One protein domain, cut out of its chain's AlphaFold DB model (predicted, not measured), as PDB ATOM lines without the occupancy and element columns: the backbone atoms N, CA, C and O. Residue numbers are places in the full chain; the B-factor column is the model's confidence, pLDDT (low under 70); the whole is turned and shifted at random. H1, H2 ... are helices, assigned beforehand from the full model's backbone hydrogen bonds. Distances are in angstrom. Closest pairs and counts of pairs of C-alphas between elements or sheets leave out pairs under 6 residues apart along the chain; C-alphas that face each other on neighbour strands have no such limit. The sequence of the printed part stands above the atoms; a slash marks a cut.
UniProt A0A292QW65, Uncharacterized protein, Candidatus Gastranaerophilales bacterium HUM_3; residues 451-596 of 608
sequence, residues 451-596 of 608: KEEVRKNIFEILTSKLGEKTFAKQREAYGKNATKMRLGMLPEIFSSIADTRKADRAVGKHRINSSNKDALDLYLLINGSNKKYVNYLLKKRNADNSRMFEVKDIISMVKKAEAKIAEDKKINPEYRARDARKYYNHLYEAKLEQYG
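What this domain is: This is residues 451 to 596 of the 608 residues of an uncharacterized protein of Candidatus Gastranaerophilales bacterium HUM_3 (UniProt A0A292QW65). Three helical hairpins follow one another through a flat slab, H1 and H2 at one end, H3 and H4 next, then H5 and H6, and the last helix, H7, packs on H5. The first two hairpins make an up-and-down bundle of four helices, each running against the one before it. The printed part has 146 residues with seven named helices and no named strand, all helix. It is compact, with a radius of gyration of the C-alphas of 16.4 A, and spans 46 by 41 by 22 A.

How they stand to each other: Start at H1, residues 451 to 466, in a hairpin with H2, residues 468 to 480; the closest C-alphas, Arg 455 and Gly 479, are 5.8 A apart. The hub H3, residues 484 to 506, touches H1 closest at C-alphas 487 and 458, 5.8 A, with residues 484 to 494 alone. H4, residues 516 to 525, touches H3 closest at C-alphas 519 and 493, 6.2 A. H5, residues 531 to 539, forms a hairpin with H6, residues 551 to 571; C-alphas 537 and 554 come closest, 6.8 A. H6 touches H4 with residues 551 to 558 alone, closest at C-alphas 555 and 522, 5.7 A. H7, residues 577 to 595, touches H5 with residues 584 to 588 alone, closest at C-alphas 588 and 533, 5.1 A. Every O i to N i+4 pair is within hydrogen-bond range in H1, H5, H6 and H7; H2 has 6 of 9, H3 17 of 19, H4 5 of 6.

Where its parts are: Find C-alpha 451 at (3.738, 15.913, 22.736), where H1 begins. H3 is 34.3 A long, H6 30.4 A; H7 ends at C-alpha 595, (-10.652, -17.562, 29.447).

The domain as a whole: The farthest C-alphas, Gly 508 and Glu 574, are 51.6 A apart. The printed part has no cut; the link H5 to H6 is long. Residues 510, 511 and 513 have pLDDT under 70.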
ATOM      1  N   LYS A 451       2.949  16.782  21.851       77.94
ATOM      2  CA  LYS A 451       3.738  15.913  22.736       77.94
ATOM      3  C   LYS A 451       3.775  16.455  24.165       77.94
ATOM      4  O   LYS A 451       3.700  15.662  25.107       77.94
ATOM      5  N   GLU A 452       3.838  17.772  24.329       82.19
ATOM      6  CA  GLU A 452       3.703  18.435  25.628       82.19
ATOM      7  C   GLU A 452       2.287  18.315  26.186       82.19
ATOM      8  O   GLU A 452       2.140  18.062  27.376       82.19
ATOM      9  N   GLU A 453       1.256  18.371  25.341       84.56
ATOM     10  CA  GLU A 453      -0.137  18.141  25.738       84.56
ATOM     11  C   GLU A 453      -0.335  16.712  26.270       84.56
ATOM     12  O   GLU A 453      -0.878  16.506  27.354       84.56
ATOM     13  N   VAL A 454       0.187  15.696  25.568       82.38
ATOM     14  CA  VAL A 454       0.154  14.304  26.054       82.38
ATOM     15  C   VAL A 454       0.928  14.156  27.363       82.38
ATOM     16  O   VAL A 454       0.470  13.458  28.268       82.38
ATOM     17  N   ARG A 455       2.091  14.805  27.479       86.62
ATOM     18  CA  ARG A 455       2.903  14.789  28.701       86.62
ATOM     19  C   ARG A 455       2.165  15.456  29.865       86.62
ATOM     20  O   ARG A 455       2.165  14.897  30.958       86.62
ATOM     21  N   LYS A 456       1.500  16.587  29.619       85.75
ATOM     22  CA  LYS A 456       0.671  17.314  30.586       85.75
ATOM     23  C   LYS A 456      -0.502  16.454  31.059       85.75
ATOM     24  O   LYS A 456      -0.627  16.244  32.258       85.75
ATOM     25  N   ASN A 457      -1.252  15.847  30.142       84.50
ATOM     26  CA  ASN A 457      -2.391  14.982  30.479       84.50
ATOM     27  C   ASN A 457      -1.965  13.737  31.278       84.50
ATOM     28  O   ASN A 457      -2.665  13.301  32.190       84.50
ATOM     29  N   ILE A 458      -0.797  13.156  30.969       84.50
ATOM     30  CA  ILE A 458      -0.222  12.070  31.779       84.50
ATOM     31  C   ILE A 458       0.116  12.583  33.183       84.50
ATOM     32  O   ILE A 458      -0.220  11.926  34.164       84.50
ATOM     33  N   PHE A 459       0.759  13.747  33.293       86.00
ATOM     34  CA  PHE A 459       1.108  14.340  34.583       86.00
ATOM     35  C   PHE A 459      -0.124  14.679  35.426       86.00
ATOM     36  O   PHE A 459      -0.119  14.363  36.608       86.00
ATOM     37  N   GLU A 460      -1.200  15.198  34.839       84.56
ATOM     38  CA  GLU A 460      -2.468  15.450  35.540       84.56
ATOM     39  C   GLU A 460      -3.056  14.166  36.150       84.56
ATOM     40  O   GLU A 460      -3.387  14.132  37.339       84.56
ATOM     41  N   ILE A 461      -3.099  13.069  35.380       82.25
ATOM     42  CA  ILE A 461      -3.548  11.765  35.895       82.25
ATOM     43  C   ILE A 461      -2.639  11.300  37.041       82.25
ATOM     44  O   ILE A 461      -3.135  10.852  38.074       82.25
ATOM     45  N   LEU A 462      -1.317  11.413  36.890       84.25
ATOM     46  CA  LEU A 462      -0.358  10.922  37.882       84.25
ATOM     47  C   LEU A 462      -0.369  11.733  39.179       84.25
ATOM     48  O   LEU A 462      -0.319  11.122  40.246       84.25
ATOM     49  N   THR A 463      -0.491  13.061  39.110       79.56
ATOM     50  CA  THR A 463      -0.607  13.930  40.292       79.56
ATOM     51  C   THR A 463      -1.795  13.503  41.152       79.56
ATOM     52  O   THR A 463      -1.645  13.332  42.360       79.56
ATOM     53  N   SER A 464      -2.938  13.194  40.525       79.38
ATOM     54  CA  SER A 464      -4.137  12.723  41.237       79.38
ATOM     55  C   SER A 464      -4.014  11.312  41.838       79.38
ATOM     56  O   SER A 464      -4.786  10.955  42.726       79.38
ATOM     57  N   LYS A 465      -3.079  10.474  41.357       82.00
ATOM     58  CA  LYS A 465      -2.997   9.042  41.719       82.00
ATOM     59  C   LYS A 465      -1.773   8.648  42.549       82.00
ATOM     60  O   LYS A 465      -1.857   7.661  43.280       82.00
ATOM     61  N   LEU A 466      -0.642   9.349  42.429       78.88
ATOM     62  CA  LEU A 466       0.642   8.963  43.039       78.88
ATOM     63  C   LEU A 466       1.029   9.795  44.273       78.88
ATOM     64  O   LEU A 466       1.885   9.352  45.042       78.88
ATOM     65  N   GLY A 467       0.405  10.959  44.483       74.94
ATOM     66  CA  GLY A 467       0.823  11.940  45.488       74.94
ATOM     67  C   GLY A 467       2.126  12.656  45.101       74.94
ATOM     68  O   GLY A 467       2.971  12.101  44.391       74.94
ATOM     69  N   GLU A 468       2.309  13.894  45.566       75.31
ATOM     70  CA  GLU A 468       3.372  14.797  45.087       75.31
ATOM     71  C   GLU A 468       4.789  14.223  45.237       75.31
ATOM     72  O   GLU A 468       5.569  14.239  44.283       75.31
ATOM     73  N   LYS A 469       5.112  13.633  46.397       79.69
ATOM     74  CA  LYS A 469       6.447  13.070  46.683       79.69
ATOM     75  C   LYS A 469       6.811  11.899  45.760       79.69
ATOM     76  O   LYS A 469       7.947  11.807  45.295       79.69
ATOM     77  N   THR A 470       5.869  10.995  45.489       78.56
ATOM     78  CA  THR A 470       6.095   9.834  44.608       78.56
ATOM     79  C   THR A 470       6.126  10.262  43.146       78.56
ATOM     80  O   THR A 470       6.976   9.800  42.387       78.56
ATOM     81  N   PHE A 471       5.226  11.172  42.758       81.00
ATOM     82  CA  PHE A 471       5.186  11.715  41.408       81.00
ATOM     83  C   PHE A 471       6.489  12.437  41.061       81.00
ATOM     84  O   PHE A 471       7.064  12.145  40.016       81.00
ATOM     85  N   ALA A 472       7.010  13.292  41.947       81.81
ATOM     86  CA  ALA A 472       8.265  14.011  41.728       81.81
ATOM     87  C   ALA A 472       9.435  13.065  41.395       81.81
ATOM     88  O   ALA A 472      10.156  13.305  40.429       81.81
ATOM     89  N   LYS A 473       9.557  11.938  42.114       82.81
ATOM     90  CA  LYS A 473      10.601  10.921  41.876       82.81
ATOM     91  C   LYS A 473      10.446  10.170  40.546       82.81
ATOM     92  O   LYS A 473      11.430   9.674  40.012       82.81
ATOM     93  N   GLN A 474       9.226  10.053  40.017       84.94
ATOM     94  CA  GLN A 474       8.920   9.260  38.813       84.94
ATOM     95  C   GLN A 474       8.611  10.117  37.573       84.94
ATOM     96  O   GLN A 474       8.455   9.587  36.468       84.94
ATOM     97  N   ARG A 475       8.526  11.444  37.737       84.94
ATOM     98  CA  ARG A 475       8.085  12.412  36.720       84.94
ATOM     99  C   ARG A 475       8.875  12.303  35.423       84.94
ATOM    100  O   ARG A 475       8.298  12.368  34.336       84.94
ATOM    101  N   GLU A 476      10.187  12.127  35.526       86.38
ATOM    102  CA  GLU A 476      11.058  12.003  34.361       86.38
ATOM    103  C   GLU A 476      10.775  10.717  33.572       86.38
ATOM    104  O   GLU A 476      10.562  10.777  32.358       86.38
ATOM    105  N   ALA A 477      10.679   9.572  34.257       84.69
ATOM    106  CA  ALA A 477      10.441   8.270  33.634       84.69
ATOM    107  C   ALA A 477       9.106   8.229  32.872       84.69
ATOM    108  O   ALA A 477       9.055   7.752  31.732       84.69
ATOM    109  N   TYR A 478       8.045   8.796  33.456       85.44
ATOM    110  CA  TYR A 478       6.755   8.946  32.783       85.44
ATOM    111  C   TYR A 478       6.825   9.925  31.605       85.44
ATOM    112  O   TYR A 478       6.307   9.621  30.526       85.44
ATOM    113  N   GLY A 479       7.496  11.068  31.787       85.25
ATOM    114  CA  GLY A 479       7.595  12.134  30.790       85.25
ATOM    115  C   GLY A 479       8.389  11.745  29.542       85.25
ATOM    116  O   GLY A 479       7.909  11.953  28.429       85.25
ATOM    117  N   LYS A 480       9.567  11.128  29.704       88.31
ATOM    118  CA  LYS A 480      10.425  10.680  28.587       88.31
ATOM    119  C   LYS A 480       9.723   9.644  27.702       88.31
ATOM    120  O   LYS A 480       9.946   9.595  26.497       88.31
ATOM    121  N   ASN A 481       8.834   8.856  28.303       85.00
ATOM    122  CA  ASN A 481       8.112   7.757  27.668       85.00
ATOM    123  C   ASN A 481       6.655   8.103  27.304       85.00
ATOM    124  O   ASN A 481       5.886   7.204  26.948       85.00
ATOM    125  N   ALA A 482       6.264   9.378  27.378       87.38
ATOM    126  CA  ALA A 482       4.904   9.835  27.112       87.38
ATOM    127  C   ALA A 482       4.465   9.541  25.668       87.38
ATOM    128  O   ALA A 482       5.065  10.003  24.698       87.38
ATOM    129  N   THR A 483       3.382   8.772  25.520       91.00
ATOM    130  CA  THR A 483       2.744   8.498  24.223       91.00
ATOM    131  C   THR A 483       1.225   8.491  24.376       91.00
ATOM    132  O   THR A 483       0.711   8.104  25.425       91.00
ATOM    133  N   LYS A 484       0.484   8.834  23.308       88.25
ATOM    134  CA  LYS A 484      -0.994   8.749  23.293       88.25
ATOM    135  C   LYS A 484      -1.503   7.353  23.666       88.25
ATOM    136  O   LYS A 484      -2.539   7.211  24.305       88.25
ATOM    137  N   MET A 485      -0.758   6.315  23.281       91.44
ATOM    138  CA  MET A 485      -1.065   4.932  23.631       91.44
ATOM    139  C   MET A 485      -1.011   4.702  25.143       91.44
ATOM    140  O   MET A 485      -1.964   4.154  25.690       91.44
ATOM    141  N   ARG A 486       0.086   5.104  25.796       89.19
ATOM    142  CA  ARG A 486       0.250   4.916  27.239       89.19
ATOM    143  C   ARG A 486      -0.698   5.813  28.037       89.19
ATOM    144  O   ARG A 486      -1.277   5.332  29.002       89.19
ATOM    145  N   LEU A 487      -0.953   7.043  27.574       86.75
ATOM    146  CA  LEU A 487      -1.992   7.924  28.130       86.75
ATOM    147  C   LEU A 487      -3.356   7.220  28.174       86.75
ATOM    148  O   LEU A 487      -4.003   7.206  29.212       86.75
ATOM    149  N   GLY A 488      -3.767   6.573  27.079       86.44
ATOM    150  CA  GLY A 488      -5.050   5.865  27.023       86.44
ATOM    151  C   GLY A 488      -5.129   4.588  27.872       86.44
ATOM    152  O   GLY A 488      -6.227   4.095  28.108       86.44
ATOM    153  N   MET A 489      -3.998   4.033  28.316       89.12
ATOM    154  CA  MET A 489      -3.959   2.826  29.157       89.12
ATOM    155  C   MET A 489      -3.780   3.139  30.641       89.12
ATOM    156  O   MET A 489      -4.173   2.335  31.479       89.12
ATOM    157  N   LEU A 490      -3.220   4.305  30.966       90.12
ATOM    158  CA  LEU A 490      -2.902   4.704  32.332       90.12
ATOM    159  C   LEU A 490      -4.123   4.696  33.276       90.12
ATOM    160  O   LEU A 490      -3.989   4.142  34.369       90.12
ATOM    161  N   PRO A 491      -5.321   5.192  32.881       90.06
ATOM    162  CA  PRO A 491      -6.517   5.067  33.714       90.06
ATOM    163  C   PRO A 491      -6.865   3.613  34.041       90.06
ATOM    164  O   PRO A 491      -7.141   3.301  35.193       90.06
ATOM    165  N   GLU A 492      -6.783   2.708  33.060       91.31
ATOM    166  CA  GLU A 492      -7.115   1.293  33.261       91.31
ATOM    167  C   GLU A 492      -6.106   0.589  34.182       91.31
ATOM    168  O   GLU A 492      -6.508  -0.235  34.995       91.31
ATOM    169  N   ILE A 493      -4.814   0.940  34.112       91.88
ATOM    170  CA  ILE A 493      -3.788   0.408  35.027       91.88
ATOM    171  C   ILE A 493      -4.133   0.779  36.474       91.88
ATOM    172  O   ILE A 493      -4.176  -0.090  37.345       91.88
ATOM    173  N   PHE A 494      -4.437   2.055  36.733       89.62
ATOM    174  CA  PHE A 494      -4.816   2.502  38.076       89.62
ATOM    175  C   PHE A 494      -6.165   1.938  38.528       89.62
ATOM    176  O   PHE A 494      -6.300   1.593  39.701       89.62
ATOM    177  N   SER A 495      -7.142   1.796  37.627       88.94
ATOM    178  CA  SER A 495      -8.406   1.114  37.926       88.94
ATOM    179  C   SER A 495      -8.186  -0.353  38.282       88.94
ATOM    180  O   SER A 495      -8.792  -0.832  39.231       88.94
ATOM    181  N   SER A 496      -7.293  -1.059  37.583       90.38
ATOM    182  CA  SER A 496      -6.946  -2.444  37.911       90.38
ATOM    183  C   SER A 496      -6.342  -2.546  39.309       90.38
ATOM    184  O   SER A 496      -6.783  -3.378  40.091       90.38
ATOM    185  N   ILE A 497      -5.394  -1.667  39.656       90.12
ATOM    186  CA  ILE A 497      -4.800  -1.618  41.003       90.12
ATOM    187  C   ILE A 497      -5.879  -1.333  42.051       90.12
ATOM    188  O   ILE A 497      -5.951  -2.023  43.062       90.12
ATOM    189  N   ALA A 498      -6.728  -0.329  41.827       88.62
ATOM    190  CA  ALA A 498      -7.781   0.038  42.769       88.62
ATOM    191  C   ALA A 498      -8.788  -1.103  42.992       88.62
ATOM    192  O   ALA A 498      -9.129  -1.389  44.140       88.62
ATOM    193  N   ASP A 499      -9.209  -1.774  41.917       87.25
ATOM    194  CA  ASP A 499     -10.131  -2.908  41.965       87.25
ATOM    195  C   ASP A 499      -9.518  -4.096  42.716       87.25
ATOM    196  O   ASP A 499     -10.177  -4.662  43.587       87.25
ATOM    197  N   THR A 500      -8.252  -4.438  42.446       87.00
ATOM    198  CA  THR A 500      -7.542  -5.506  43.169       87.00
ATOM    199  C   THR A 500      -7.428  -5.179  44.656       87.00
ATOM    200  O   THR A 500      -7.790  -6.000  45.493       87.00
ATOM    201  N   ARG A 501      -7.049  -3.941  45.014       86.88
ATOM    202  CA  ARG A 501      -7.011  -3.507  46.423       86.88
ATOM    203  C   ARG A 501      -8.385  -3.576  47.091       86.88
ATOM    204  O   ARG A 501      -8.467  -3.820  48.290       86.88
ATOM    205  N   LYS A 502      -9.463  -3.280  46.358       86.12
ATOM    206  CA  LYS A 502     -10.835  -3.360  46.879       86.12
ATOM    207  C   LYS A 502     -11.235  -4.814  47.133       86.12
ATOM    208  O   LYS A 502     -11.769  -5.092  48.200       86.12
ATOM    209  N   ALA A 503     -10.935  -5.714  46.197       84.44
ATOM    210  CA  ALA A 503     -11.182  -7.145  46.350       84.44
ATOM    211  C   ALA A 503     -10.385  -7.737  47.526       84.44
ATOM    212  O   ALA A 503     -10.969  -8.405  48.370       84.44
ATOM    213  N   ASP A 504      -9.096  -7.403  47.654       83.31
ATOM    214  CA  ASP A 504      -8.244  -7.852  48.765       83.31
ATOM    215  C   ASP A 504      -8.783  -7.423  50.138       83.31
ATOM    216  O   ASP A 504      -8.783  -8.213  51.082       83.31
ATOM    217  N   ARG A 505      -9.285  -6.185  50.252       82.00
ATOM    218  CA  ARG A 505      -9.932  -5.703  51.485       82.00
ATOM    219  C   ARG A 505     -11.242  -6.428  51.772       82.00
ATOM    220  O   ARG A 505     -11.513  -6.720  52.929       82.00
ATOM    221  N   ALA A 506     -12.033  -6.721  50.739       82.31
ATOM    222  CA  ALA A 506     -13.309  -7.420  50.884       82.31
ATOM    223  C   ALA A 506     -13.138  -8.852  51.422       82.31
ATOM    224  O   ALA A 506     -14.030  -9.350  52.097       82.31
ATOM    225  N   VAL A 507     -11.985  -9.483  51.176       80.38
ATOM    226  CA  VAL A 507     -11.636 -10.812  51.713       80.38
ATOM    227  C   VAL A 507     -10.761 -10.753  52.977       80.38
ATOM    228  O   VAL A 507     -10.173 -11.758  53.366       80.38
ATOM    229  N   GLY A 508     -10.635  -9.583  53.616       77.81
ATOM    230  CA  GLY A 508      -9.949  -9.433  54.906       77.81
ATOM    231  C   GLY A 508      -8.415  -9.454  54.861       77.81
ATOM    232  O   GLY A 508      -7.778  -9.611  55.900       77.81
ATOM    233  N   LYS A 509      -7.771  -9.281  53.694       81.69
ATOM    234  CA  LYS A 509      -6.298  -9.235  53.633       81.69
ATOM    235  C   LYS A 509      -5.759  -7.960  54.288       81.69
ATOM    236  O   LYS A 509      -5.935  -6.856  53.774       81.69
ATOM    237  N   HIS A 510      -4.998  -8.124  55.371       66.56
ATOM    238  CA  HIS A 510      -4.346  -7.016  56.085       66.56
ATOM    239  C   HIS A 510      -3.132  -6.416  55.350       66.56
ATOM    240  O   HIS A 510      -2.773  -5.265  55.592       66.56
ATOM    241  N   ARG A 511      -2.497  -7.162  54.434       69.81
ATOM    242  CA  ARG A 511      -1.396  -6.671  53.586       69.81
ATOM    243  C   ARG A 511      -1.815  -6.692  52.122       69.81
ATOM    244  O   ARG A 511      -2.036  -7.758  51.555       69.81
ATOM    245  N   ILE A 512      -1.895  -5.510  51.517       73.50
ATOM    246  CA  ILE A 512      -2.265  -5.354  50.111       73.50
ATOM    247  C   ILE A 512      -0.996  -5.187  49.273       73.50
ATOM    248  O   ILE A 512      -0.308  -4.172  49.375       73.50
ATOM    249  N   ASN A 513      -0.693  -6.177  48.436       66.94
ATOM    250  CA  ASN A 513       0.560  -6.226  47.673       66.94
ATOM    251  C   ASN A 513       0.520  -5.419  46.366       66.94
ATOM    252  O   ASN A 513       1.570  -5.121  45.800       66.94
ATOM    253  N   SER A 514      -0.670  -5.030  45.898       76.06
ATOM    254  CA  SER A 514      -0.844  -4.198  44.702       76.06
ATOM    255  C   SER A 514      -0.363  -2.763  44.949       76.06
ATOM    256  O   SER A 514      -1.022  -1.982  45.650       76.06
ATOM    257  N   SER A 515       0.767  -2.377  44.349       78.06
ATOM    258  CA  SER A 515       1.417  -1.083  44.576       78.06
ATOM    259  C   SER A 515       1.251  -0.128  43.398       78.06
ATOM    260  O   SER A 515       1.222  -0.515  42.235       78.06
ATOM    261  N   ASN A 516       1.219   1.174  43.693       78.50
ATOM    262  CA  ASN A 516       1.291   2.200  42.652       78.50
ATOM    263  C   ASN A 516       2.659   2.201  41.939       78.50
ATOM    264  O   ASN A 516       2.772   2.753  40.847       78.50
ATOM    265  N   LYS A 517       3.685   1.561  42.523       76.81
ATOM    266  CA  LYS A 517       4.980   1.327  41.869       76.81
ATOM    267  C   LYS A 517       4.836   0.441  40.625       76.81
ATOM    268  O   LYS A 517       5.449   0.738  39.606       76.81
ATOM    269  N   ASP A 518       3.956  -0.559  40.678       85.81
ATOM    270  CA  ASP A 518       3.712  -1.477  39.560       85.81
ATOM    271  C   ASP A 518       3.069  -0.754  38.361       85.81
ATOM    272  O   ASP A 518       3.225  -1.167  37.213       85.81
ATOM    273  N   ALA A 519       2.396   0.379  38.598       87.88
ATOM    274  CA  ALA A 519       1.850   1.198  37.520       87.88
ATOM    275  C   ALA A 519       2.950   1.758  36.606       87.88
ATOM    276  O   ALA A 519       2.778   1.752  35.386       87.88
ATOM    277  N   LEU A 520       4.080   2.199  37.177       88.19
ATOM    278  CA  LEU A 520       5.215   2.704  36.402       88.19
ATOM    279  C   LEU A 520       5.877   1.570  35.619       88.19
ATOM    280  O   LEU A 520       6.124   1.712  34.423       88.19
ATOM    281  N   ASP A 521       6.111   0.436  36.275       89.31
ATOM    282  CA  ASP A 521       6.759  -0.716  35.649       89.31
ATOM    283  C   ASP A 521       5.937  -1.230  34.457       89.31
ATOM    284  O   ASP A 521       6.473  -1.401  33.359       89.31
ATOM    285  N   LEU A 522       4.615  -1.383  34.617       94.12
ATOM    286  CA  LEU A 522       3.748  -1.769  33.503       94.12
ATOM    287  C   LEU A 522       3.675  -0.675  32.426       94.12
ATOM    288  O   LEU A 522       3.712  -0.983  31.233       94.12
ATOM    289  N   TYR A 523       3.606   0.602  32.816       92.19
ATOM    290  CA  TYR A 523       3.599   1.732  31.882       92.19
ATOM    291  C   TYR A 523       4.820   1.720  30.952       92.19
ATOM    292  O   TYR A 523       4.677   1.924  29.740       92.19
ATOM    293  N   LEU A 524       6.009   1.455  31.498       91.88
ATOM    294  CA  LEU A 524       7.253   1.408  30.730       91.88
ATOM    295  C   LEU A 524       7.296   0.206  29.776       91.88
ATOM    296  O   LEU A 524       7.710   0.371  28.626       91.88
ATOM    297  N   LEU A 525       6.781  -0.952  30.203       93.81
ATOM    298  CA  LEU A 525       6.725  -2.176  29.392       93.81
ATOM    299  C   LEU A 525       5.720  -2.102  28.229       93.81
ATOM    300  O   LEU A 525       5.868  -2.801  27.225       93.81
ATOM    301  N   ILE A 526       4.690  -1.254  28.313       93.69
ATOM    302  CA  ILE A 526       3.696  -1.124  27.240       93.69
ATOM    303  C   ILE A 526       4.330  -0.525  25.978       93.69
ATOM    304  O   ILE A 526       4.862   0.588  25.983       93.69
ATOM    305  N   ASN A 527       4.184  -1.237  24.861       92.12
ATOM    306  CA  ASN A 527       4.647  -0.849  23.533       92.12
ATOM    307  C   ASN A 527       3.606  -1.210  22.448       92.12
ATOM    308  O   ASN A 527       2.556  -1.801  22.708       92.12
ATOM    309  N   GLY A 528       3.886  -0.841  21.194       89.06
ATOM    310  CA  GLY A 528       2.960  -1.062  20.078       89.06
ATOM    311  C   GLY A 528       2.692  -2.536  19.736       89.06
ATOM    312  O   GLY A 528       1.682  -2.826  19.082       89.06
ATOM    313  N   SER A 529       3.557  -3.460  20.158       91.69
ATOM    314  CA  SER A 529       3.426  -4.898  19.901       91.69
ATOM    315  C   SER A 529       2.568  -5.594  20.957       91.69
ATOM    316  O   SER A 529       1.751  -6.435  20.595       91.69
ATOM    317  N   ASN A 530       2.685  -5.205  22.233       94.25
ATOM    318  CA  ASN A 530       1.993  -5.867  23.349       94.25
ATOM    319  C   ASN A 530       0.695  -5.177  23.810       94.25
ATOM    320  O   ASN A 530      -0.073  -5.777  24.562       94.25
ATOM    321  N   LYS A 531       0.392  -3.960  23.331       94.69
ATOM    322  CA  LYS A 531      -0.789  -3.170  23.738       94.69
ATOM    323  C   LYS A 531      -2.094  -3.976  23.796       94.69
ATOM    324  O   LYS A 531      -2.842  -3.867  24.765       94.69
ATOM    325  N   LYS A 532      -2.389  -4.759  22.747       93.81
ATOM    326  CA  LYS A 532      -3.631  -5.553  22.629       93.81
ATOM    327  C   LYS A 532      -3.720  -6.597  23.746       93.81
ATOM    328  O   LYS A 532      -4.758  -6.704  24.394       93.81
ATOM    329  N   TYR A 533      -2.616  -7.299  23.983       95.44
ATOM    330  CA  TYR A 533      -2.480  -8.327  25.006       95.44
ATOM    331  C   TYR A 533      -2.608  -7.745  26.421       95.44
ATOM    332  O   TYR A 533      -3.465  -8.176  27.188       95.44
ATOM    333  N   VAL A 534      -1.847  -6.691  26.732       96.19
ATOM    334  CA  VAL A 534      -1.881  -6.033  28.050       96.19
ATOM    335  C   VAL A 534      -3.266  -5.458  28.357       96.19
ATOM    336  O   VAL A 534      -3.787  -5.657  29.448       96.19
ATOM    337  N   ASN A 535      -3.906  -4.793  27.388       95.00
ATOM    338  CA  ASN A 535      -5.252  -4.243  27.574       95.00
ATOM    339  C   ASN A 535      -6.307  -5.331  27.832       95.00
ATOM    340  O   ASN A 535      -7.285  -5.075  28.528       95.00
ATOM    341  N   TYR A 536      -6.134  -6.531  27.277       95.00
ATOM    342  CA  TYR A 536      -7.012  -7.656  27.582       95.00
ATOM    343  C   TYR A 536      -6.820  -8.160  29.007       95.00
ATOM    344  O   TYR A 536      -7.810  -8.290  29.722       95.00
ATOM    345  N   LEU A 537      -5.571  -8.383  29.426       94.56
ATOM    346  CA  LEU A 537      -5.273  -8.858  30.777       94.56
ATOM    347  C   LEU A 537      -5.766  -7.868  31.835       94.56
ATOM    348  O   LEU A 537      -6.445  -8.275  32.768       94.56
ATOM    349  N   LEU A 538      -5.529  -6.566  31.626       93.88
ATOM    350  CA  LEU A 538      -6.035  -5.517  32.513       93.88
ATOM    351  C   LEU A 538      -7.559  -5.586  32.666       93.88
ATOM    352  O   LEU A 538      -8.066  -5.376  33.758       93.88
ATOM    353  N   LYS A 539      -8.298  -5.883  31.589       92.56
ATOM    354  CA  LYS A 539      -9.771  -5.850  31.560       92.56
ATOM    355  C   LYS A 539     -10.446  -7.166  31.920       92.56
ATOM    356  O   LYS A 539     -11.663  -7.175  32.107       92.56
ATOM    357  N   LYS A 540      -9.710  -8.275  31.965       91.81
ATOM    358  CA  LYS A 540     -10.309  -9.581  32.216       91.81
ATOM    359  C   LYS A 540     -10.718  -9.704  33.682       91.81
ATOM    360  O   LYS A 540      -9.984  -9.309  34.586       91.81
ATOM    361  N   ARG A 541     -11.914 -10.249  33.897       89.56
ATOM    362  CA  ARG A 541     -12.515 -10.428  35.216       89.56
ATOM    363  C   ARG A 541     -12.910 -11.881  35.444       89.56
ATOM    364  O   ARG A 541     -13.185 -12.595  34.475       89.56
ATOM    365  N   ASN A 542     -12.911 -12.271  36.710       85.44
ATOM    366  CA  ASN A 542     -13.464 -13.525  37.205       85.44
ATOM    367  C   ASN A 542     -15.003 -13.448  37.257       85.44
ATOM    368  O   ASN A 542     -15.591 -12.393  36.996       85.44
ATOM    369  N   ALA A 543     -15.659 -14.563  37.584       82.56
ATOM    370  CA  ALA A 543     -17.119 -14.637  37.686       82.56
ATOM    371  C   ALA A 543     -17.694 -13.701  38.770       82.56
ATOM    372  O   ALA A 543     -18.758 -13.123  38.582       82.56
ATOM    373  N   ASP A 544     -16.947 -13.481  39.850       78.94
ATOM    374  CA  ASP A 544     -17.262 -12.557  40.952       78.94
ATOM    375  C   ASP A 544     -16.981 -11.074  40.617       78.94
ATOM    376  O   ASP A 544     -17.003 -10.209  41.492       78.94
ATOM    377  N   ASN A 545     -16.691 -10.764  39.347       82.00
ATOM    378  CA  ASN A 545     -16.330  -9.438  38.850       82.00
ATOM    379  C   ASN A 545     -14.994  -8.880  39.403       82.00
ATOM    380  O   ASN A 545     -14.646  -7.730  39.107       82.00
ATOM    381  N   SER A 546     -14.197  -9.667  40.136       84.12
ATOM    382  CA  SER A 546     -12.823  -9.302  40.514       84.12
ATOM    383  C   SER A 546     -11.890  -9.311  39.293       84.12
ATOM    384  O   SER A 546     -12.194  -9.915  38.259       84.12
ATOM    385  N   ARG A 547     -10.760  -8.591  39.355       88.06
ATOM    386  CA  ARG A 547      -9.749  -8.619  38.281       88.06
ATOM    387  C   ARG A 547      -9.096 -10.000  38.256       88.06
ATOM    388  O   ARG A 547      -8.629 -10.469  39.283       88.06
ATOM    389  N   MET A 548      -9.043 -10.623  37.078       90.50
ATOM    390  CA  MET A 548      -8.456 -11.961  36.924       90.50
ATOM    391  C   MET A 548      -6.926 -11.941  37.020       90.50
ATOM    392  O   MET A 548      -6.330 -12.918  37.456       90.50
ATOM    393  N   PHE A 549      -6.295 -10.844  36.599       91.94
ATOM    394  CA  PHE A 549      -4.845 -10.679  36.622       91.94
ATOM    395  C   PHE A 549      -4.487  -9.428  37.414       91.94
ATOM    396  O   PHE A 549      -5.003  -8.344  37.120       91.94
ATOM    397  N   GLU A 550      -3.578  -9.552  38.379       90.94
ATOM    398  CA  GLU A 550      -3.013  -8.380  39.035       90.94
ATOM    399  C   GLU A 550      -1.984  -7.701  38.124       90.94
ATOM    400  O   GLU A 550      -1.358  -8.326  37.264       90.94
ATOM    401  N   VAL A 551      -1.744  -6.403  38.331       92.12
ATOM    402  CA  VAL A 551      -0.755  -5.655  37.533       92.12
ATOM    403  C   VAL A 551       0.638  -6.290  37.620       92.12
ATOM    404  O   VAL A 551       1.346  -6.351  36.614       92.12
ATOM    405  N   LYS A 552       1.011  -6.836  38.783       91.06
ATOM    406  CA  LYS A 552       2.280  -7.548  38.982       91.06
ATOM    407  C   LYS A 552       2.378  -8.832  38.148       91.06
ATOM    408  O   LYS A 552       3.436  -9.103  37.574       91.06
ATOM    409  N   ASP A 553       1.281  -9.576  38.012       91.50
ATOM    410  CA  ASP A 553       1.230 -10.774  37.167       91.50
ATOM    411  C   ASP A 553       1.393 -10.399  35.699       91.50
ATOM    412  O   ASP A 553       2.192 -11.002  34.982       91.50
ATOM    413  N   ILE A 554       0.708  -9.336  35.267       95.12
ATOM    414  CA  ILE A 554       0.815  -8.811  33.904       95.12
ATOM    415  C   ILE A 554       2.264  -8.415  33.600       95.12
ATOM    416  O   ILE A 554       2.786  -8.777  32.546       95.12
ATOM    417  N   ILE A 555       2.942  -7.728  34.526       93.12
ATOM    418  CA  ILE A 555       4.367  -7.384  34.396       93.12
ATOM    419  C   ILE A 555       5.215  -8.647  34.223       93.12
ATOM    420  O   ILE A 555       6.036  -8.705  33.307       93.12
ATOM    421  N   SER A 556       5.013  -9.664  35.063       94.50
ATOM    422  CA  SER A 556       5.746 -10.935  34.983       94.50
ATOM    423  C   SER A 556       5.528 -11.634  33.638       94.50
ATOM    424  O   SER A 556       6.485 -12.050  32.983       94.50
ATOM    425  N   MET A 557       4.283 -11.691  33.164       93.94
ATOM    426  CA  MET A 557       3.931 -12.279  31.870       93.94
ATOM    427  C   MET A 557       4.563 -11.521  30.699       93.94
ATOM    428  O   MET A 557       5.062 -12.146  29.763       93.94
ATOM    429  N   VAL A 558       4.567 -10.185  30.742       95.81
ATOM    430  CA  VAL A 558       5.195  -9.362  29.698       95.81
ATOM    431  C   VAL A 558       6.710  -9.536  29.715       95.81
ATOM    432  O   VAL A 558       7.275  -9.758  28.649       95.81
ATOM    433  N   LYS A 559       7.358  -9.538  30.887       94.88
ATOM    434  CA  LYS A 559       8.807  -9.775  31.012       94.88
ATOM    435  C   LYS A 559       9.219 -11.161  30.510       94.88
ATOM    436  O   LYS A 559      10.210 -11.271  29.797       94.88
ATOM    437  N   LYS A 560       8.441 -12.211  30.806       94.75
ATOM    438  CA  LYS A 560       8.665 -13.561  30.250       94.75
ATOM    439  C   LYS A 560       8.567 -13.566  28.723       94.75
ATOM    440  O   LYS A 560       9.412 -14.151  28.053       94.75
ATOM    441  N   ALA A 561       7.567 -12.877  28.171       92.69
ATOM    442  CA  ALA A 561       7.424 -12.740  26.727       92.69
ATOM    443  C   ALA A 561       8.585 -11.948  26.099       92.69
ATOM    444  O   ALA A 561       9.072 -12.324  25.038       92.69
ATOM    445  N   GLU A 562       9.057 -10.885  26.754       93.31
ATOM    446  CA  GLU A 562      10.212 -10.102  26.300       93.31
ATOM    447  C   GLU A 562      11.513 -10.905  26.337       93.31
ATOM    448  O   GLU A 562      12.300 -10.795  25.400       93.31
ATOM    449  N   ALA A 563      11.716 -11.746  27.356       93.06
ATOM    450  CA  ALA A 563      12.864 -12.647  27.432       93.06
ATOM    451  C   ALA A 563      12.880 -13.634  26.256       93.06
ATOM    452  O   ALA A 563      13.896 -13.741  25.571       93.06
ATOM    453  N   LYS A 564      11.734 -14.261  25.946       91.19
ATOM    454  CA  LYS A 564      11.620 -15.142  24.776       91.19
ATOM    455  C   LYS A 564      11.849 -14.393  23.463       91.19
ATOM    456  O   LYS A 564      12.592 -14.860  22.614       91.19
ATOM    457  N   ILE A 565      11.268 -13.202  23.302       91.56
ATOM    458  CA  ILE A 565      11.503 -12.367  22.112       91.56
ATOM    459  C   ILE A 565      12.989 -12.003  21.983       91.56
ATOM    460  O   ILE A 565      13.507 -11.931  20.872       91.56
ATOM    461  N   ALA A 566      13.677 -11.725  23.091       90.81
ATOM    462  CA  ALA A 566      15.102 -11.413  23.084       90.81
ATOM    463  C   ALA A 566      15.955 -12.629  22.694       90.81
ATOM    464  O   ALA A 566      16.927 -12.466  21.960       90.81
ATOM    465  N   GLU A 567      15.582 -13.826  23.140       90.75
ATOM    466  CA  GLU A 567      16.206 -15.088  22.736       90.75
ATOM    467  C   GLU A 567      15.968 -15.385  21.248       90.75
ATOM    468  O   GLU A 567      16.928 -15.559  20.500       90.75
ATOM    469  N   ASP A 568      14.719 -15.298  20.782       87.56
ATOM    470  CA  ASP A 568      14.364 -15.503  19.374       87.56
ATOM    471  C   ASP A 568      15.107 -14.509  18.452       87.56
ATOM    472  O   ASP A 568      15.511 -14.863  17.346       87.56
ATOM    473  N   LYS A 569      15.338 -13.267  18.911       90.12
ATOM    474  CA  LYS A 569      16.149 -12.260  18.198       90.12
ATOM    475  C   LYS A 569      17.633 -12.606  18.121       90.12
ATOM    476  O   LYS A 569      18.276 -12.233  17.148       90.12
ATOM    477  N   LYS A 570      18.190 -13.244  19.155       87.75
ATOM    478  CA  LYS A 570      19.594 -13.686  19.144       87.75
ATOM    479  C   LYS A 570      19.794 -14.844  18.172       87.75
ATOM    480  O   LYS A 570      20.825 -14.907  17.518       87.75
ATOM    481  N   ILE A 571      18.807 -15.735  18.093       85.50
ATOM    482  CA  ILE A 571      18.861 -16.945  17.266       85.50
ATOM    483  C   ILE A 571      18.536 -16.632  15.798       85.50
ATOM    484  O   ILE A 571      19.096 -17.259  14.904       85.50
ATOM    485  N   ASN A 572      17.661 -15.655  15.531       83.19
ATOM    486  CA  ASN A 572      17.247 -15.291  14.179       83.19
ATOM    487  C   ASN A 572      17.698 -13.863  13.794       83.19
ATOM    488  O   ASN A 572      17.044 -12.891  14.190       83.19
ATOM    489  N   PRO A 573      18.733 -13.720  12.943       80.50
ATOM    490  CA  PRO A 573      19.192 -12.423  12.436       80.50
ATOM    491  C   PRO A 573      18.123 -11.636  11.660       80.50
ATOM    492  O   PRO A 573      18.190 -10.410  11.583       80.50
ATOM    493  N   GLU A 574      17.113 -12.310  11.103       86.19
ATOM    494  CA  GLU A 574      16.026 -11.680  10.348       86.19
ATOM    495  C   GLU A 574      14.832 -11.252  11.215       86.19
ATOM    496  O   GLU A 574      13.820 -10.786  10.681       86.19
ATOM    497  N   TYR A 575      14.905 -11.389  12.544       86.44
ATOM    498  CA  TYR A 575      13.786 -11.091  13.437       86.44
ATOM    499  C   TYR A 575      13.367  -9.611  13.364       86.44
ATOM    500  O   TYR A 575      14.123  -8.703  13.719       86.44
ATOM    501  N   ARG A 576      12.112  -9.333  12.975       85.44
ATOM    502  CA  ARG A 576      11.587  -7.958  12.848       85.44
ATOM    503  C   ARG A 576      10.536  -7.644  13.911       85.44
ATOM    504  O   ARG A 576       9.956  -8.508  14.562       85.44
ATOM    505  N   ALA A 577      10.192  -6.360  14.047       77.75
ATOM    506  CA  ALA A 577       9.149  -5.902  14.976       77.75
ATOM    507  C   ALA A 577       7.771  -6.568  14.748       77.75
ATOM    508  O   ALA A 577       6.990  -6.722  15.690       77.75
ATOM    509  N   ARG A 578       7.473  -6.989  13.507       86.12
ATOM    510  CA  ARG A 578       6.242  -7.725  13.163       86.12
ATOM    511  C   ARG A 578       6.176  -9.100  13.830       86.12
ATOM    512  O   ARG A 578       5.080  -9.547  14.151       86.12
ATOM    513  N   ASP A 579       7.319  -9.734  14.072       85.75
ATOM    514  CA  ASP A 579       7.404 -11.086  14.623       85.75
ATOM    515  C   ASP A 579       7.155 -11.062  16.138       85.75
ATOM    516  O   ASP A 579       6.335 -11.832  16.637       85.75
ATOM    517  N   ALA A 580       7.661 -10.037  16.836       86.94
ATOM    518  CA  ALA A 580       7.272  -9.754  18.223       86.94
ATOM    519  C   ALA A 580       5.758  -9.516  18.362       86.94
ATOM    520  O   ALA A 580       5.118 -10.020  19.286       86.94
ATOM    521  N   ARG A 581       5.146  -8.766  17.432       91.38
ATOM    522  CA  ARG A 581       3.689  -8.550  17.432       91.38
ATOM    523  C   ARG A 581       2.914  -9.845  17.161       91.38
ATOM    524  O   ARG A 581       1.879 -10.049  17.792       91.38
ATOM    525  N   LYS A 582       3.386 -10.716  16.259       90.62
ATOM    526  CA  LYS A 582       2.784 -12.043  16.031       90.62
ATOM    527  C   LYS A 582       2.812 -12.885  17.305       90.62
ATOM    528  O   LYS A 582       1.781 -13.445  17.663       90.62
ATOM    529  N   TYR A 583       3.936 -12.899  18.021       91.69
ATOM    530  CA  TYR A 583       4.058 -13.636  19.276       91.69
ATOM    531  C   TYR A 583       3.090 -13.121  20.355       91.69
ATOM    532  O   TYR A 583       2.344 -13.903  20.942       91.69
ATOM    533  N   TYR A 584       2.988 -11.801  20.556       94.50
ATOM    534  CA  TYR A 584       1.990 -11.244  21.482       94.50
ATOM    535  C   TYR A 584       0.542 -11.495  21.046       94.50
ATOM    536  O   TYR A 584      -0.324 -11.675  21.902       94.50
ATOM    537  N   ASN A 585       0.258 -11.517  19.741       91.56
ATOM    538  CA  ASN A 585      -1.060 -11.906  19.245       91.56
ATOM    539  C   ASN A 585      -1.350 -13.378  19.555       91.56
ATOM    540  O   ASN A 585      -2.442 -13.665  20.020       91.56
ATOM    541  N   HIS A 586      -0.382 -14.279  19.383       91.38
ATOM    542  CA  HIS A 586      -0.529 -15.682  19.769       91.38
ATOM    543  C   HIS A 586      -0.826 -15.830  21.271       91.38
ATOM    544  O   HIS A 586      -1.786 -16.498  21.640       91.38
ATOM    545  N   LEU A 587      -0.080 -15.136  22.141       91.56
ATOM    546  CA  LEU A 587      -0.360 -15.114  23.586       91.56
ATOM    547  C   LEU A 587      -1.763 -14.576  23.904       91.56
ATOM    548  O   LEU A 587      -2.433 -15.068  24.810       91.56
ATOM    549  N   TYR A 588      -2.211 -13.563  23.165       93.38
ATOM    550  CA  TYR A 588      -3.552 -13.010  23.305       93.38
ATOM    551  C   TYR A 588      -4.645 -13.995  22.881       93.38
ATOM    552  O   TYR A 588      -5.595 -14.176  23.639       93.38
ATOM    553  N   GLU A 589      -4.514 -14.639  21.720       89.56
ATOM    554  CA  GLU A 589      -5.488 -15.631  21.249       89.56
ATOM    555  C   GLU A 589      -5.529 -16.849  22.191       89.56
ATOM    556  O   GLU A 589      -6.612 -17.256  22.594       89.56
ATOM    557  N   ALA A 590      -4.379 -17.328  22.683       89.62
ATOM    558  CA  ALA A 590      -4.329 -18.403  23.681       89.62
ATOM    559  C   ALA A 590      -5.076 -18.033  24.977       89.62
ATOM    560  O   ALA A 590      -5.782 -18.849  25.566       89.62
ATOM    561  N   LYS A 591      -4.973 -16.775  25.429       90.38
ATOM    562  CA  LYS A 591      -5.722 -16.299  26.603       90.38
ATOM    563  C   LYS A 591      -7.203 -16.054  26.324       90.38
ATOM    564  O   LYS A 591      -8.001 -16.127  27.260       90.38
ATOM    565  N   LEU A 592      -7.574 -15.748  25.082       89.00
ATOM    566  CA  LEU A 592      -8.973 -15.699  24.656       89.00
ATOM    567  C   LEU A 592      -9.594 -17.092  24.603       89.00
ATOM    568  O   LEU A 592     -10.752 -17.228  24.978       89.00
ATOM    569  N   GLU A 593      -8.850 -18.093  24.152       88.62
ATOM    570  CA  GLU A 593      -9.295 -19.484  24.127       88.62
ATOM    571  C   GLU A 593      -9.444 -20.028  25.550       88.62
ATOM    572  O   GLU A 593     -10.488 -20.566  25.903       88.62
ATOM    573  N   GLN A 594      -8.453 -19.765  26.409       89.06
ATOM    574  CA  GLN A 594      -8.451 -20.240  27.792       89.06
ATOM    575  C   GLN A 594      -9.542 -19.600  28.660       89.06
ATOM    576  O   GLN A 594     -10.137 -20.275  29.495       89.06
ATOM    577  N   TYR A 595      -9.782 -18.291  28.517       87.44
ATOM    578  CA  TYR A 595     -10.652 -17.562  29.447       87.44
ATOM    579  C   TYR A 595     -11.861 -16.895  28.788       87.44
ATOM    580  O   TYR A 595     -12.703 -16.335  29.490       87.44
ATOM    581  N   GLY A 596     -11.982 -16.912  27.462       87.25
ATOM    582  CA  GLY A 596     -13.047 -16.227  26.728       87.25
ATOM    583  C   GLY A 596     -12.878 -14.704  26.669       87.25
ATOM    584  O   GLY A 596     -12.028 -14.099  27.323       87.25
TER     585      GLY A 596